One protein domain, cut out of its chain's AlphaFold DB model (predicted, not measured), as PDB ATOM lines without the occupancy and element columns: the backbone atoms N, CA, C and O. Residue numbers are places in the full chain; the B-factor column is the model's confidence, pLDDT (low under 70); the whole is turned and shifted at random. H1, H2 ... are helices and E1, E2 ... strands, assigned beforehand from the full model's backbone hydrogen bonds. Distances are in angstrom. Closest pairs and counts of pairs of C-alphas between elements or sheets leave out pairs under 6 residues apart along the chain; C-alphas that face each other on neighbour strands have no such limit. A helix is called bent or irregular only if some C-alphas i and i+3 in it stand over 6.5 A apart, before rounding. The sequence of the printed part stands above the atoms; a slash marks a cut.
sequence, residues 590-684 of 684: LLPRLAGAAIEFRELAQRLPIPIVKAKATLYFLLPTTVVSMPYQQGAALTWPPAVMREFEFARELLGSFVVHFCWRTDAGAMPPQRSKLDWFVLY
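AT A GLANCE: This is residues 590 to 684 of the 684 residues of an uncharacterized protein of Planctomycetes bacterium (UniProt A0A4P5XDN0). A strongly twisted sheet of four antiparallel strands, in the order E2, E1, E3, E5, has the helix H2 packed along part of one face, in two layers, while the short helix H1 only grazes the sheet. E3 is the long inner strand; the short strand E4 runs beside its far end and continues into E5, and residues 598 to 599, before H1, pair with E5 at that edge. The printed part has 95 residues, with two named helices and five named strands in the order H1, E1, E2, H2, E3, E4, E5, and its class is mixed, helices and strands. It is compact, with a radius of gyration of the C-alphas of 13.2 A, but elongated, spanning 43 by 26 by 21 A.

HOW THE PARTS SIT: Residues 598 to 599 form a short parallel pairing with residues 682 to 683 of E5, residues 679 to 683. H1, residues 601 to 607, only grazes the sheet with its residues 601 to 604; the closest C-alphas of H1 and E5 are those of Phe 601 and Leu 683, 6.3 A apart. E1, residues 617 to 622, and E2, residues 627 to 632, form an antiparallel hairpin at 160 degrees, with N 619 and O 630 2.9 A apart. H2, residues 642 to 655, has a height over the sheet of 8.9 A; its closest C-alpha pair with E2 is Val 644 and Val 628, 6.1 A apart. H2 lies over E3, residues 658 to 666, and runs along it at 10 degrees on the local plane; E2 and E1, on each of which 2 of its C-alphas fall, are only just not under it. E2, H2 and E3 make a split strand-helix-strand unit, two strands that run the same way with E1 between them, and its crossover is right-handed. E3 is antiparallel to E1 at 158 degrees, with N 620 and O 663 2.9 A apart, and to E5 at 140 degrees, with N 660 and O 681 2.9 A apart. E4, residues 674 to 676, pairs with no named strand; its closest C-alpha pair with E3 is Arg 675 and Arg 665, 4.4 A apart. E4 runs on into E5 across a break of 2 residues, at 45 degrees. H1 and H2 are apart. Every O i to N i+4 pair is within hydrogen-bond range in H2, but 1 of 3 in H1, where 3 of 4 O i to N i+3 pairs are.

IN THESE COORDINATES: H1 begins at C-alpha 601, (12.029, -36.503, -29.778), and is irregular, with C-alphas 602 and 605 7.5 A apart. E1 measures 16.4 A from first to last C-alpha, E2 16.6 A, H2 19.8 A and E3 26.6 A. E3 begins at C-alpha 658, (15.866, -44.480, -23.108), and E5, of 13.1 A, ends at C-alpha 683, (12.395, -40.681, -25.065).

THE WHOLE: The two C-alphas farthest apart are those of Gly 656 and Ala 670, 43.0 A. The printed part has no cut and no long link, and ends at residue 684, the chain's last residue. The mean pLDDT of the printed part is 93.3, and no printed residue is under 70.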
ATOM      1  N   LEU A 590       6.643 -26.298  -8.255       93.75
ATOM      2  CA  LEU A 590       5.508 -27.155  -8.572       93.75
ATOM      3  C   LEU A 590       5.297 -27.189 -10.085       93.75
ATOM      4  O   LEU A 590       4.909 -26.196 -10.696       93.75
ATOM      5  N   LEU A 591       5.547 -28.353 -10.678       94.94
ATOM      6  CA  LEU A 591       5.365 -28.612 -12.100       94.94
ATOM      7  C   LEU A 591       4.468 -29.838 -12.303       94.94
ATOM      8  O   LEU A 591       4.543 -30.783 -11.507       94.94
ATOM      9  N   PRO A 592       3.648 -29.865 -13.369       96.25
ATOM     10  CA  PRO A 592       3.010 -31.094 -13.821       96.25
ATOM     11  C   PRO A 592       4.064 -32.183 -14.046       96.25
ATOM     12  O   PRO A 592       5.098 -31.923 -14.660       96.25
ATOM     13  N   ARG A 593       3.805 -33.393 -13.546       96.31
ATOM     14  CA  ARG A 593       4.730 -34.519 -13.700       96.31
ATOM     15  C   ARG A 593       4.480 -35.263 -15.006       96.31
ATOM     16  O   ARG A 593       3.337 -35.577 -15.327       96.31
ATOM     17  N   LEU A 594       5.557 -35.595 -15.704       96.88
ATOM     18  CA  LEU A 594       5.583 -36.522 -16.830       96.88
ATOM     19  C   LEU A 594       5.593 -37.977 -16.355       96.88
ATOM     20  O   LEU A 594       4.959 -38.807 -16.996       96.88
ATOM     21  N   ALA A 595       6.268 -38.277 -15.236       95.00
ATOM     22  CA  ALA A 595       6.227 -39.567 -14.533       95.00
ATOM     23  C   ALA A 595       6.282 -40.815 -15.443       95.00
ATOM     24  O   ALA A 595       5.543 -41.779 -15.240       95.00
ATOM     25  N   GLY A 596       7.158 -40.795 -16.448       96.19
ATOM     26  CA  GLY A 596       7.322 -41.899 -17.392       96.19
ATOM     27  C   GLY A 596       6.507 -41.820 -18.668       96.19
ATOM     28  O   GLY A 596       6.447 -42.806 -19.400       96.19
ATOM     29  N   ALA A 597       5.923 -40.660 -18.970       97.31
ATOM     30  CA  ALA A 597       5.344 -40.395 -20.277       97.31
ATOM     31  C   ALA A 597       6.328 -40.779 -21.393       97.31
ATOM     32  O   ALA A 597       7.513 -40.448 -21.338       97.31
ATOM     33  N   ALA A 598       5.822 -41.461 -22.415       97.56
ATOM     34  CA  ALA A 598       6.564 -41.665 -23.644       97.56
ATOM     35  C   ALA A 598       6.491 -40.363 -24.456       97.56
ATOM     36  O   ALA A 598       5.397 -39.853 -24.708       97.56
ATOM     37  N   ILE A 599       7.640 -39.817 -24.851       97.69
ATOM     38  CA  ILE A 599       7.742 -38.563 -25.604       97.69
ATOM     39  C   ILE A 599       8.559 -38.808 -26.870       97.69
ATOM     40  O   ILE A 599       9.692 -39.280 -26.793       97.69
ATOM     41  N   GLU A 600       7.995 -38.454 -28.025       96.44
ATOM     42  CA  GLU A 600       8.756 -38.420 -29.273       96.44
ATOM     43  C   GLU A 600       9.775 -37.285 -29.232       96.44
ATOM     44  O   GLU A 600       9.468 -36.171 -28.795       96.44
ATOM     45  N   PHE A 601      10.969 -37.517 -29.778       93.69
ATOM     46  CA  PHE A 601      12.029 -36.503 -29.778       93.69
ATOM     47  C   PHE A 601      11.595 -35.126 -30.325       93.69
ATOM     48  O   PHE A 601      11.974 -34.092 -29.778       93.69
ATOM     49  N   ARG A 602      10.742 -35.094 -31.358       93.31
ATOM     50  CA  ARG A 602      10.221 -33.847 -31.955       93.31
ATOM     51  C   ARG A 602       9.226 -33.090 -31.066       93.31
ATOM     52  O   ARG A 602       9.047 -31.889 -31.245       93.31
ATOM     53  N   GLU A 603       8.590 -33.772 -30.117       95.88
ATOM     54  CA  GLU A 603       7.594 -33.197 -29.205       95.88
ATOM     55  C   GLU A 603       8.215 -32.718 -27.889       95.88
ATOM     56  O   GLU A 603       7.539 -32.078 -27.082       95.88
ATOM     57  N   LEU A 604       9.505 -32.991 -27.668       94.69
ATOM     58  CA  LEU A 604      10.176 -32.772 -26.390       94.69
ATOM     59  C   LEU A 604       9.981 -31.345 -25.849       94.69
ATOM     60  O   LEU A 604       9.590 -31.176 -24.697       94.69
ATOM     61  N   ALA A 605      10.160 -30.314 -26.682       94.12
ATOM     62  CA  ALA A 605       9.965 -28.919 -26.265       94.12
ATOM     63  C   ALA A 605       8.517 -28.584 -25.877       94.12
ATOM     64  O   ALA A 605       8.300 -27.722 -25.034       94.12
ATOM     65  N   GLN A 606       7.535 -29.231 -26.506       95.12
ATOM     66  CA  GLN A 606       6.113 -28.946 -26.289       95.12
ATOM     67  C   GLN A 606       5.576 -29.661 -25.049       95.12
ATOM     68  O   GLN A 606       4.641 -29.187 -24.408       95.12
ATOM     69  N   ARG A 607       6.148 -30.826 -24.733       96.31
ATOM     70  CA  ARG A 607       5.688 -31.701 -23.652       96.31
ATOM     71  C   ARG A 607       6.361 -31.394 -22.320       96.31
ATOM     72  O   ARG A 607       5.797 -31.729 -21.282       96.31
ATOM     73  N   LEU A 608       7.547 -30.783 -22.327       96.50
ATOM     74  CA  LEU A 608       8.251 -30.453 -21.092       96.50
ATOM     75  C   LEU A 608       7.498 -29.381 -20.289       96.50
ATOM     76  O   LEU A 608       7.168 -28.327 -20.835       96.50
ATOM     77  N   PRO A 609       7.255 -29.607 -18.986       96.12
ATOM     78  CA  PRO A 609       6.631 -28.605 -18.140       96.12
ATOM     79  C   PRO A 609       7.587 -27.420 -17.959       96.12
ATOM     80  O   PRO A 609       8.729 -27.595 -17.528       96.12
ATOM     81  N   ILE A 610       7.112 -26.217 -18.284       95.56
ATOM     82  CA  ILE A 610       7.880 -24.972 -18.187       95.56
ATOM     83  C   ILE A 610       7.489 -24.237 -16.895       95.56
ATOM     84  O   ILE A 610       6.300 -23.978 -16.685       95.56
ATOM     85  N   PRO A 611       8.450 -23.873 -16.028       94.00
ATOM     86  CA  PRO A 611       8.158 -23.140 -14.805       94.00
ATOM     87  C   PRO A 611       7.783 -21.680 -15.086       94.00
ATOM     88  O   PRO A 611       8.397 -21.000 -15.909       94.00
ATOM     89  N   ILE A 612       6.806 -21.167 -14.336       92.81
ATOM     90  CA  ILE A 612       6.474 -19.738 -14.299       92.81
ATOM     91  C   ILE A 612       7.332 -19.095 -13.205       92.81
ATOM     92  O   ILE A 612       6.936 -19.043 -12.044       92.81
ATOM     93  N   VAL A 613       8.528 -18.636 -13.570       88.81
ATOM     94  CA  VAL A 613       9.528 -18.102 -12.628       88.81
ATOM     95  C   VAL A 613       9.948 -16.699 -13.022       88.81
ATOM     96  O   VAL A 613      10.231 -16.459 -14.183       88.81
ATOM     97  N   LYS A 614      10.044 -15.776 -12.060       86.50
ATOM     98  CA  LYS A 614      10.516 -14.401 -12.325       86.50
ATOM     99  C   LYS A 614      12.022 -14.330 -12.615       86.50
ATOM    100  O   LYS A 614      12.491 -13.355 -13.195       86.50
ATOM    101  N   ALA A 615      12.772 -15.328 -12.157       84.12
ATOM    102  CA  ALA A 615      14.219 -15.420 -12.303       84.12
ATOM    103  C   ALA A 615      14.611 -16.256 -13.530       84.12
ATOM    104  O   ALA A 615      13.798 -16.991 -14.094       84.12
ATOM    105  N   LYS A 616      15.887 -16.171 -13.923       89.94
ATOM    106  CA  LYS A 616      16.477 -17.126 -14.868       89.94
ATOM    107  C   LYS A 616      16.411 -18.527 -14.268       89.94
ATOM    108  O   LYS A 616      16.597 -18.698 -13.061       89.94
ATOM    109  N   ALA A 617      16.154 -19.513 -15.116       93.62
ATOM    110  CA  ALA A 617      16.191 -20.910 -14.727       93.62
ATOM    111  C   ALA A 617      17.178 -21.688 -15.587       93.62
ATOM    112  O   ALA A 617      17.482 -21.301 -16.710       93.62
ATOM    113  N   THR A 618      17.654 -22.805 -15.063       94.06
ATOM    114  CA  THR A 618      18.445 -23.787 -15.788       94.06
ATOM    115  C   THR A 618      17.702 -25.115 -15.758       94.06
ATOM    116  O   THR A 618      17.235 -25.559 -14.707       94.06
ATOM    117  N   LEU A 619      17.569 -25.728 -16.929       95.56
ATOM    118  CA  LEU A 619      17.022 -27.066 -17.099       95.56
ATOM    119  C   LEU A 619      18.177 -28.055 -17.224       95.56
ATOM    120  O   LEU A 619      19.047 -27.872 -18.075       95.56
ATOM    121  N   TYR A 620      18.166 -29.097 -16.398       95.12
ATOM    122  CA  TYR A 620      19.131 -30.192 -16.436       95.12
ATOM    123  C   TYR A 620      18.464 -31.437 -16.987       95.12
ATOM    124  O   TYR A 620      17.352 -31.766 -16.579       95.12
ATOM    125  N   PHE A 621      19.182 -32.155 -17.842       95.50
ATOM    126  CA  PHE A 621      18.847 -33.502 -18.269       95.50
ATOM    127  C   PHE A 621      19.963 -34.442 -17.855       95.50
ATOM    128  O   PHE A 621      21.135 -34.194 -18.141       95.50
ATOM    129  N   LEU A 622      19.589 -35.526 -17.192       95.62
ATOM    130  CA  LEU A 622      20.495 -36.593 -16.832       95.62
ATOM    131  C   LEU A 622      20.186 -37.756 -17.776       95.62
ATOM    132  O   LEU A 622      19.098 -38.338 -17.751       95.62
ATOM    133  N   LEU A 623      21.131 -38.014 -18.675       94.94
ATOM    134  CA  LEU A 623      21.073 -39.079 -19.663       94.94
ATOM    135  C   LEU A 623      21.907 -40.268 -19.149       94.94
ATOM    136  O   LEU A 623      22.848 -40.086 -18.366       94.94
ATOM    137  N   PRO A 624      21.669 -41.491 -19.647       93.56
ATOM    138  CA  PRO A 624      22.550 -42.624 -19.358       93.56
ATOM    139  C   PRO A 624      24.010 -42.395 -19.796       93.56
ATOM    140  O   PRO A 624      24.915 -43.049 -19.285       93.56
ATOM    141  N   THR A 625      24.248 -41.476 -20.735       91.56
ATOM    142  CA  THR A 625      25.563 -41.182 -21.328       91.56
ATOM    143  C   THR A 625      26.232 -39.915 -20.792       91.56
ATOM    144  O   THR A 625      27.431 -39.743 -20.964       91.56
ATOM    145  N   THR A 626      25.492 -38.968 -20.215       91.19
ATOM    146  CA  THR A 626      26.045 -37.689 -19.738       91.19
ATOM    147  C   THR A 626      24.971 -36.884 -19.012       91.19
ATOM    148  O   THR A 626      23.784 -37.186 -19.106       91.19
ATOM    149  N   VAL A 627      25.371 -35.792 -18.368       91.00
ATOM    150  CA  VAL A 627      24.463 -34.698 -18.009       91.00
ATOM    151  C   VAL A 627      24.608 -33.565 -19.015       91.00
ATOM    152  O   VAL A 627      25.721 -33.243 -19.430       91.00
ATOM    153  N   VAL A 628      23.490 -32.946 -19.384       91.88
ATOM    154  CA  VAL A 628      23.462 -31.688 -20.138       91.88
ATOM    155  C   VAL A 628      22.567 -30.676 -19.443       91.88
ATOM    156  O   VAL A 628      21.594 -31.039 -18.784       91.88
ATOM    157  N   SER A 629      22.883 -29.394 -19.596       92.38
ATOM    158  CA  SER A 629      22.073 -28.305 -19.061       92.38
ATOM    159  C   SER A 629      21.857 -27.215 -20.103       92.38
ATOM    160  O   SER A 629      22.625 -27.077 -21.060       92.38
ATOM    161  N   MET A 630      20.788 -26.441 -19.935       93.44
ATOM    162  CA  MET A 630      20.534 -25.260 -20.751       93.44
ATOM    163  C   MET A 630      19.863 -24.145 -19.944       93.44
ATOM    164  O   MET A 630      18.968 -24.426 -19.141       93.44
ATOM    165  N   PRO A 631      20.263 -22.881 -20.159       93.62
ATOM    166  CA  PRO A 631      19.600 -21.746 -19.542       93.62
ATOM    167  C   PRO A 631      18.224 -21.504 -20.177       93.62
ATOM    168  O   PRO A 631      18.006 -21.757 -21.362       93.62
ATOM    169  N   TYR A 632      17.313 -20.951 -19.388       94.31
ATOM    170  CA  TYR A 632      15.946 -20.611 -19.754       94.31
ATOM    171  C   TYR A 632      15.565 -19.243 -19.185       94.31
ATOM    172  O   TYR A 632      15.879 -18.905 -18.040       94.31
ATOM    173  N   GLN A 633      14.858 -18.456 -19.994       92.25
ATOM    174  CA  GLN A 633      14.284 -17.175 -19.596       92.25
ATOM    175  C   GLN A 633      12.763 -17.256 -19.679       92.25
ATOM    176  O   GLN A 633      12.222 -17.773 -20.655       92.25
ATOM    177  N   GLN A 634      12.075 -16.734 -18.663       89.69
ATOM    178  CA  GLN A 634      10.617 -16.773 -18.590       89.69
ATOM    179  C   GLN A 634       9.968 -16.173 -19.841       89.69
ATOM    180  O   GLN A 634      10.344 -15.094 -20.294       89.69
ATOM    181  N   GLY A 635       8.972 -16.873 -20.383       89.81
ATOM    182  CA  GLY A 635       8.231 -16.431 -21.566       89.81
ATOM    183  C   GLY A 635       8.959 -16.677 -22.888       89.81
ATOM    184  O   GLY A 635       8.335 -16.565 -23.942       89.81
ATOM    185  N   ALA A 636      10.237 -17.073 -22.863       91.38
ATOM    186  CA  ALA A 636      10.910 -17.568 -24.054       91.38
ATOM    187  C   ALA A 636      10.390 -18.968 -24.413       91.38
ATOM    188  O   ALA A 636      10.028 -19.765 -23.541       91.38
ATOM    189  N   ALA A 637      10.385 -19.284 -25.707       92.56
ATOM    190  CA  ALA A 637      10.215 -20.657 -26.163       92.56
ATOM    191  C   ALA A 637      11.449 -21.490 -25.780       92.56
ATOM    192  O   ALA A 637      12.570 -20.975 -25.761       92.56
ATOM    193  N   LEU A 638      11.263 -22.785 -25.509       93.75
ATOM    194  CA  LEU A 638      12.393 -23.695 -25.320       93.75
ATOM    195  C   LEU A 638      13.127 -23.882 -26.649       93.75
ATOM    196  O   LEU A 638      12.665 -24.590 -27.540       93.75
ATOM    197  N   THR A 639      14.282 -23.233 -26.774       92.06
ATOM    198  CA  THR A 639      15.201 -23.412 -27.897       92.06
ATOM    199  C   THR A 639      16.320 -24.350 -27.488       92.06
ATOM    200  O   THR A 639      17.022 -24.079 -26.515       92.06
ATOM    201  N   TRP A 640      16.521 -25.423 -28.243       93.94
ATOM    202  CA  TRP A 640      17.552 -26.406 -27.943       93.94
ATOM    203  C   TRP A 640      18.926 -25.956 -28.438       93.94
ATOM    204  O   TRP A 640      19.114 -25.813 -29.652       93.94
ATOM    205  N   PRO A 641      19.921 -25.775 -27.551       94.06
ATOM    206  CA  PRO A 641      21.286 -25.555 -27.999       94.06
ATOM    207  C   PRO A 641      21.765 -26.754 -28.838       94.06
ATOM    208  O   PRO A 641      21.530 -27.898 -28.437       94.06
ATOM    209  N   PRO A 642      22.508 -26.546 -29.943       93.12
ATOM    210  CA  PRO A 642      23.012 -27.650 -30.762       93.12
ATOM    211  C   PRO A 642      23.839 -28.676 -29.978       93.12
ATOM    212  O   PRO A 642      23.860 -29.849 -30.326       93.12
ATOM    213  N   ALA A 643      24.524 -28.251 -28.910       89.12
ATOM    214  CA  ALA A 643      25.259 -29.158 -28.032       89.12
ATOM    215  C   ALA A 643      24.337 -30.116 -27.265       89.12
ATOM    216  O   ALA A 643      24.622 -31.305 -27.223       89.12
ATOM    217  N   VAL A 644      23.217 -29.622 -26.730       92.31
ATOM    218  CA  VAL A 644      22.225 -30.440 -26.016       92.31
ATOM    219  C   VAL A 644      21.575 -31.435 -26.975       92.31
ATOM    220  O   VAL A 644      21.502 -32.620 -26.665       92.31
ATOM    221  N   MET A 645      21.184 -30.982 -28.172       94.75
ATOM    222  CA  MET A 645      20.586 -31.858 -29.190       94.75
ATOM    223  C   MET A 645      21.513 -32.996 -29.598       94.75
ATOM    224  O   MET A 645      21.064 -34.135 -29.668       94.75
ATOM    225  N   ARG A 646      22.807 -32.712 -29.798       92.31
ATOM    226  CA  ARG A 646      23.790 -33.750 -30.133       92.31
ATOM    227  C   ARG A 646      23.878 -34.839 -29.070       92.31
ATOM    228  O   ARG A 646      24.004 -36.002 -29.426       92.31
ATOM    229  N   GLU A 647      23.808 -34.489 -27.788       92.56
ATOM    230  CA  GLU A 647      23.886 -35.479 -26.704       92.56
ATOM    231  C   GLU A 647      22.613 -36.339 -26.622       92.56
ATOM    232  O   GLU A 647      22.701 -37.548 -26.409       92.56
ATOM    233  N   PHE A 648      21.435 -35.759 -26.877       95.12
ATOM    234  CA  PHE A 648      20.202 -36.537 -27.020       95.12
ATOM    235  C   PHE A 648      20.228 -37.460 -28.239       95.12
ATOM    236  O   PHE A 648      19.860 -38.628 -28.130       95.12
ATOM    237  N   GLU A 649      20.657 -36.951 -29.394       94.50
ATOM    238  CA  GLU A 649      20.784 -37.734 -30.622       94.50
ATOM    239  C   GLU A 649      21.774 -38.879 -30.434       94.50
ATOM    240  O   GLU A 649      21.461 -40.010 -30.795       94.50
ATOM    241  N   PHE A 650      22.911 -38.611 -29.790       93.12
ATOM    242  CA  PHE A 650      23.908 -39.616 -29.449       93.12
ATOM    243  C   PHE A 650      23.343 -40.683 -28.505       93.12
ATOM    244  O   PHE A 650      23.450 -41.872 -28.797       93.12
ATOM    245  N   ALA A 651      22.679 -40.295 -27.411       94.44
ATOM    246  CA  ALA A 651      22.057 -41.246 -26.489       94.44
ATOM    247  C   ALA A 651      20.962 -42.088 -27.173       94.44
ATOM    248  O   ALA A 651      20.930 -43.309 -27.000       94.44
ATOM    249  N   ARG A 652      20.117 -41.463 -28.003       94.50
ATOM    250  CA  ARG A 652      19.079 -42.144 -28.794       94.50
ATOM    251  C   ARG A 652      19.686 -43.105 -29.802       94.50
ATOM    252  O   ARG A 652      19.184 -44.201 -30.008       94.50
ATOM    253  N   GLU A 653      20.770 -42.717 -30.447       92.62
ATOM    254  CA  GLU A 653      21.439 -43.584 -31.401       92.62
ATOM    255  C   GLU A 653      22.144 -44.757 -30.720       92.62
ATOM    256  O   GLU A 653      22.177 -45.849 -31.270       92.62
ATOM    257  N   LEU A 654      22.674 -44.582 -29.511       93.50
ATOM    258  CA  LEU A 654      23.239 -45.696 -28.755       93.50
ATOM    259  C   LEU A 654      22.153 -46.651 -28.249       93.50
ATOM    260  O   LEU A 654      22.298 -47.864 -28.369       93.50
ATOM    261  N   LEU A 655      21.068 -46.118 -27.683       94.12
ATOM    262  CA  LEU A 655      20.122 -46.897 -26.881       94.12
ATOM    263  C   LEU A 655      18.770 -47.143 -27.568       94.12
ATOM    264  O   LEU A 655      17.991 -47.977 -27.105       94.12
ATOM    265  N   GLY A 656      18.459 -46.461 -28.666       93.75
ATOM    266  CA  GLY A 656      17.090 -46.371 -29.172       93.75
ATOM    267  C   GLY A 656      16.238 -45.574 -28.185       93.75
ATOM    268  O   GLY A 656      16.520 -44.406 -27.932       93.75
ATOM    269  N   SER A 657      15.239 -46.215 -27.581       94.50
ATOM    270  CA  SER A 657      14.448 -45.607 -26.507       94.50
ATOM    271  C   SER A 657      15.201 -45.607 -25.176       94.50
ATOM    272  O   SER A 657      15.731 -46.649 -24.792       94.50
ATOM    273  N   PHE A 658      15.196 -44.519 -24.413       96.19
ATOM    274  CA  PHE A 658      15.866 -44.480 -23.108       96.19
ATOM    275  C   PHE A 658      15.170 -43.550 -22.114       96.19
ATOM    276  O   PHE A 658      14.370 -42.693 -22.485       96.19
ATOM    277  N   VAL A 659      15.459 -43.753 -20.828       97.00
ATOM    278  CA  VAL A 659      14.944 -42.900 -19.755       97.00
ATOM    279  C   VAL A 659      15.768 -41.623 -19.690       97.00
ATOM    280  O   VAL A 659      16.996 -41.672 -19.652       97.00
ATOM    281  N   VAL A 660      15.071 -40.493 -19.634       97.12
ATOM    282  CA  VAL A 660      15.653 -39.180 -19.375       97.12
ATOM    283  C   VAL A 660      15.111 -38.687 -18.048       97.12
ATOM    284  O   VAL A 660      13.894 -38.573 -17.880       97.12
ATOM    285  N   HIS A 661      16.005 -38.358 -17.122       97.75
ATOM    286  CA  HIS A 661      15.639 -37.610 -15.925       97.75
ATOM    287  C   HIS A 661      15.869 -36.129 -16.162       97.75
ATOM    288  O   HIS A 661      16.794 -35.744 -16.877       97.75
ATOM    289  N   PHE A 662      15.048 -35.284 -15.552       97.31
ATOM    290  CA  PHE A 662      15.225 -33.844 -15.642       97.31
ATOM    291  C   PHE A 662      14.803 -33.132 -14.362       97.31
ATOM    292  O   PHE A 662      13.973 -33.618 -13.588       97.31
ATOM    293  N   CYS A 663      15.379 -31.953 -14.152       96.81
ATOM    294  CA  CYS A 663      14.950 -31.027 -13.116       96.81
ATOM    295  C   CYS A 663      15.219 -29.579 -13.532       96.81
ATOM    296  O   CYS A 663      16.154 -29.286 -14.279       96.81
ATOM    297  N   TRP A 664      14.408 -28.673 -13.002       96.06
ATOM    298  CA  TRP A 664      14.554 -27.232 -13.142       96.06
ATOM    299  C   TRP A 664      15.177 -26.634 -11.896       96.06
ATOM    300  O   TRP A 664      14.854 -27.063 -10.792       96.06
ATOM    301  N   ARG A 665      15.986 -25.592 -12.066       94.25
ATOM    302  CA  ARG A 665      16.521 -24.779 -10.972       94.25
ATOM    303  C   ARG A 665      16.454 -23.304 -11.334       94.25
ATOM    304  O   ARG A 665      16.821 -22.965 -12.452       94.25
ATOM    305  N   THR A 666      16.037 -22.426 -10.430       92.38
ATOM    306  CA  THR A 666      16.197 -20.975 -10.615       92.38
ATOM    307  C   THR A 666      17.531 -20.501 -10.060       92.38
ATOM    308  O   THR A 666      18.002 -21.018  -9.049       92.38
ATOM    309  N   ASP A 667      18.125 -19.489 -10.683       83.38
ATOM    310  CA  ASP A 667      19.312 -18.848 -10.121       83.38
ATOM    311  C   ASP A 667      18.952 -18.119  -8.812       83.38
ATOM    312  O   ASP A 667      17.860 -17.555  -8.677       83.38
ATOM    313  N   ALA A 668      19.860 -18.155  -7.836       75.00
ATOM    314  CA  ALA A 668      19.692 -17.467  -6.556       75.00
ATOM    315  C   ALA A 668      19.916 -15.946  -6.673       75.00
ATOM    316  O   ALA A 668      20.529 -15.457  -7.625       75.00
ATOM    317  N   GLY A 669      19.430 -15.192  -5.684       79.50
ATOM    318  CA  GLY A 669      19.605 -13.743  -5.591       79.50
ATOM    319  C   GLY A 669      18.770 -13.147  -4.456       79.50
ATOM    320  O   GLY A 669      18.858 -13.581  -3.310       79.50
ATOM    321  N   ALA A 670      17.925 -12.166  -4.783       75.62
ATOM    322  CA  ALA A 670      16.953 -11.579  -3.852       75.62
ATOM    323  C   ALA A 670      15.839 -12.552  -3.412       75.62
ATOM    324  O   ALA A 670      15.189 -12.330  -2.393       75.62
ATOM    325  N   MET A 671      15.604 -13.609  -4.192       85.44
ATOM    326  CA  MET A 671      14.592 -14.632  -3.932       85.44
ATOM    327  C   MET A 671      15.270 -15.965  -3.586       85.44
ATOM    328  O   MET A 671      16.368 -16.223  -4.096       85.44
ATOM    329  N   PRO A 672      14.618 -16.823  -2.778       88.00
ATOM    330  CA  PRO A 672      15.073 -18.191  -2.567       88.00
ATOM    331  C   PRO A 672      15.229 -18.911  -3.914       88.00
ATOM    332  O   PRO A 672      14.335 -18.802  -4.762       88.00
ATOM    333  N   PRO A 673      16.335 -19.639  -4.152       89.88
ATOM    334  CA  PRO A 673      16.410 -20.517  -5.305       89.88
ATOM    335  C   PRO A 673      15.328 -21.590  -5.177       89.88
ATOM    336  O   PRO A 673      15.084 -22.137  -4.098       89.88
ATOM    337  N   GLN A 674      14.682 -21.886  -6.295       93.50
ATOM    338  CA  GLN A 674      13.632 -22.879  -6.391       93.50
ATOM    339  C   GLN A 674      14.120 -24.036  -7.267       93.50
ATOM    340  O   GLN A 674      14.802 -23.815  -8.272       93.50
ATOM    341  N   ARG A 675      13.764 -25.275  -6.923       93.81
ATOM    342  CA  ARG A 675      14.092 -26.474  -7.708       93.81
ATOM    343  C   ARG A 675      12.864 -27.355  -7.895       93.81
ATOM    344  O   ARG A 675      12.076 -27.538  -6.971       93.81
ATOM    345  N   SER A 676      12.681 -27.920  -9.086       95.50
ATOM    346  CA  SER A 676      11.645 -28.938  -9.284       95.50
ATOM    347  C   SER A 676      12.113 -30.278  -8.733       95.50
ATOM    348  O   SER A 676      13.294 -30.613  -8.827       95.50
ATOM    349  N   LYS A 677      11.180 -31.107  -8.262       95.12
ATOM    350  CA  LYS A 677      11.491 -32.521  -8.007       95.12
ATOM    351  C   LYS A 677      12.077 -33.158  -9.271       95.12
ATOM    352  O   LYS A 677      11.689 -32.772 -10.379       95.12
ATOM    353  N   LEU A 678      12.985 -34.122  -9.101       96.56
ATOM    354  CA  LEU A 678      13.450 -34.928 -10.224       96.56
ATOM    355  C   LEU A 678      12.246 -35.639 -10.831       96.56
ATOM    356  O   LEU A 678      11.485 -36.329 -10.141       96.56
ATOM    357  N   ASP A 679      12.081 -35.459 -12.126       97.56
ATOM    358  CA  ASP A 679      11.051 -36.130 -12.886       97.56
ATOM    359  C   ASP A 679      11.676 -36.826 -14.089       97.56
ATOM    360  O   ASP A 679      12.875 -36.696 -14.347       97.56
ATOM    361  N   TRP A 680      10.895 -37.649 -14.778       98.00
ATOM    362  CA  TRP A 680      11.435 -38.496 -15.828       98.00
ATOM    363  C   TRP A 680      10.405 -38.802 -16.907       98.00
ATOM    364  O   TRP A 680       9.193 -38.752 -16.680       98.00
ATOM    365  N   PHE A 681      10.911 -39.139 -18.084       97.94
ATOM    366  CA  PHE A 681      10.136 -39.588 -19.235       97.94
ATOM    367  C   PHE A 681      10.948 -40.606 -20.042       97.94
ATOM    368  O   PHE A 681      12.156 -40.758 -19.842       97.94
ATOM    369  N   VAL A 682      10.278 -41.323 -20.942       97.31
ATOM    370  CA  VAL A 682      10.931 -42.217 -21.905       97.31
ATOM    371  C   VAL A 682      10.976 -41.507 -23.247       97.31
ATOM    372  O   VAL A 682       9.934 -41.177 -23.811       97.31
ATOM    373  N   LEU A 683      12.179 -41.265 -23.749       97.00
ATOM    374  CA  LEU A 683      12.395 -40.681 -25.065       97.00
ATOM    375  C   LEU A 683      12.505 -41.800 -26.102       97.00
ATOM    376  O   LEU A 683      13.227 -42.767 -25.852       97.00
ATOM    377  N   TYR A 684      11.817 -41.670 -27.239       93.75
ATOM    378  CA  TYR A 684      11.907 -42.599 -28.373       93.75
ATOM    379  C   TYR A 684      12.094 -41.888 -29.718       93.75
ATOM    380  O   TYR A 684      11.735 -40.688 -29.846       93.75
TER     381      TYR A 684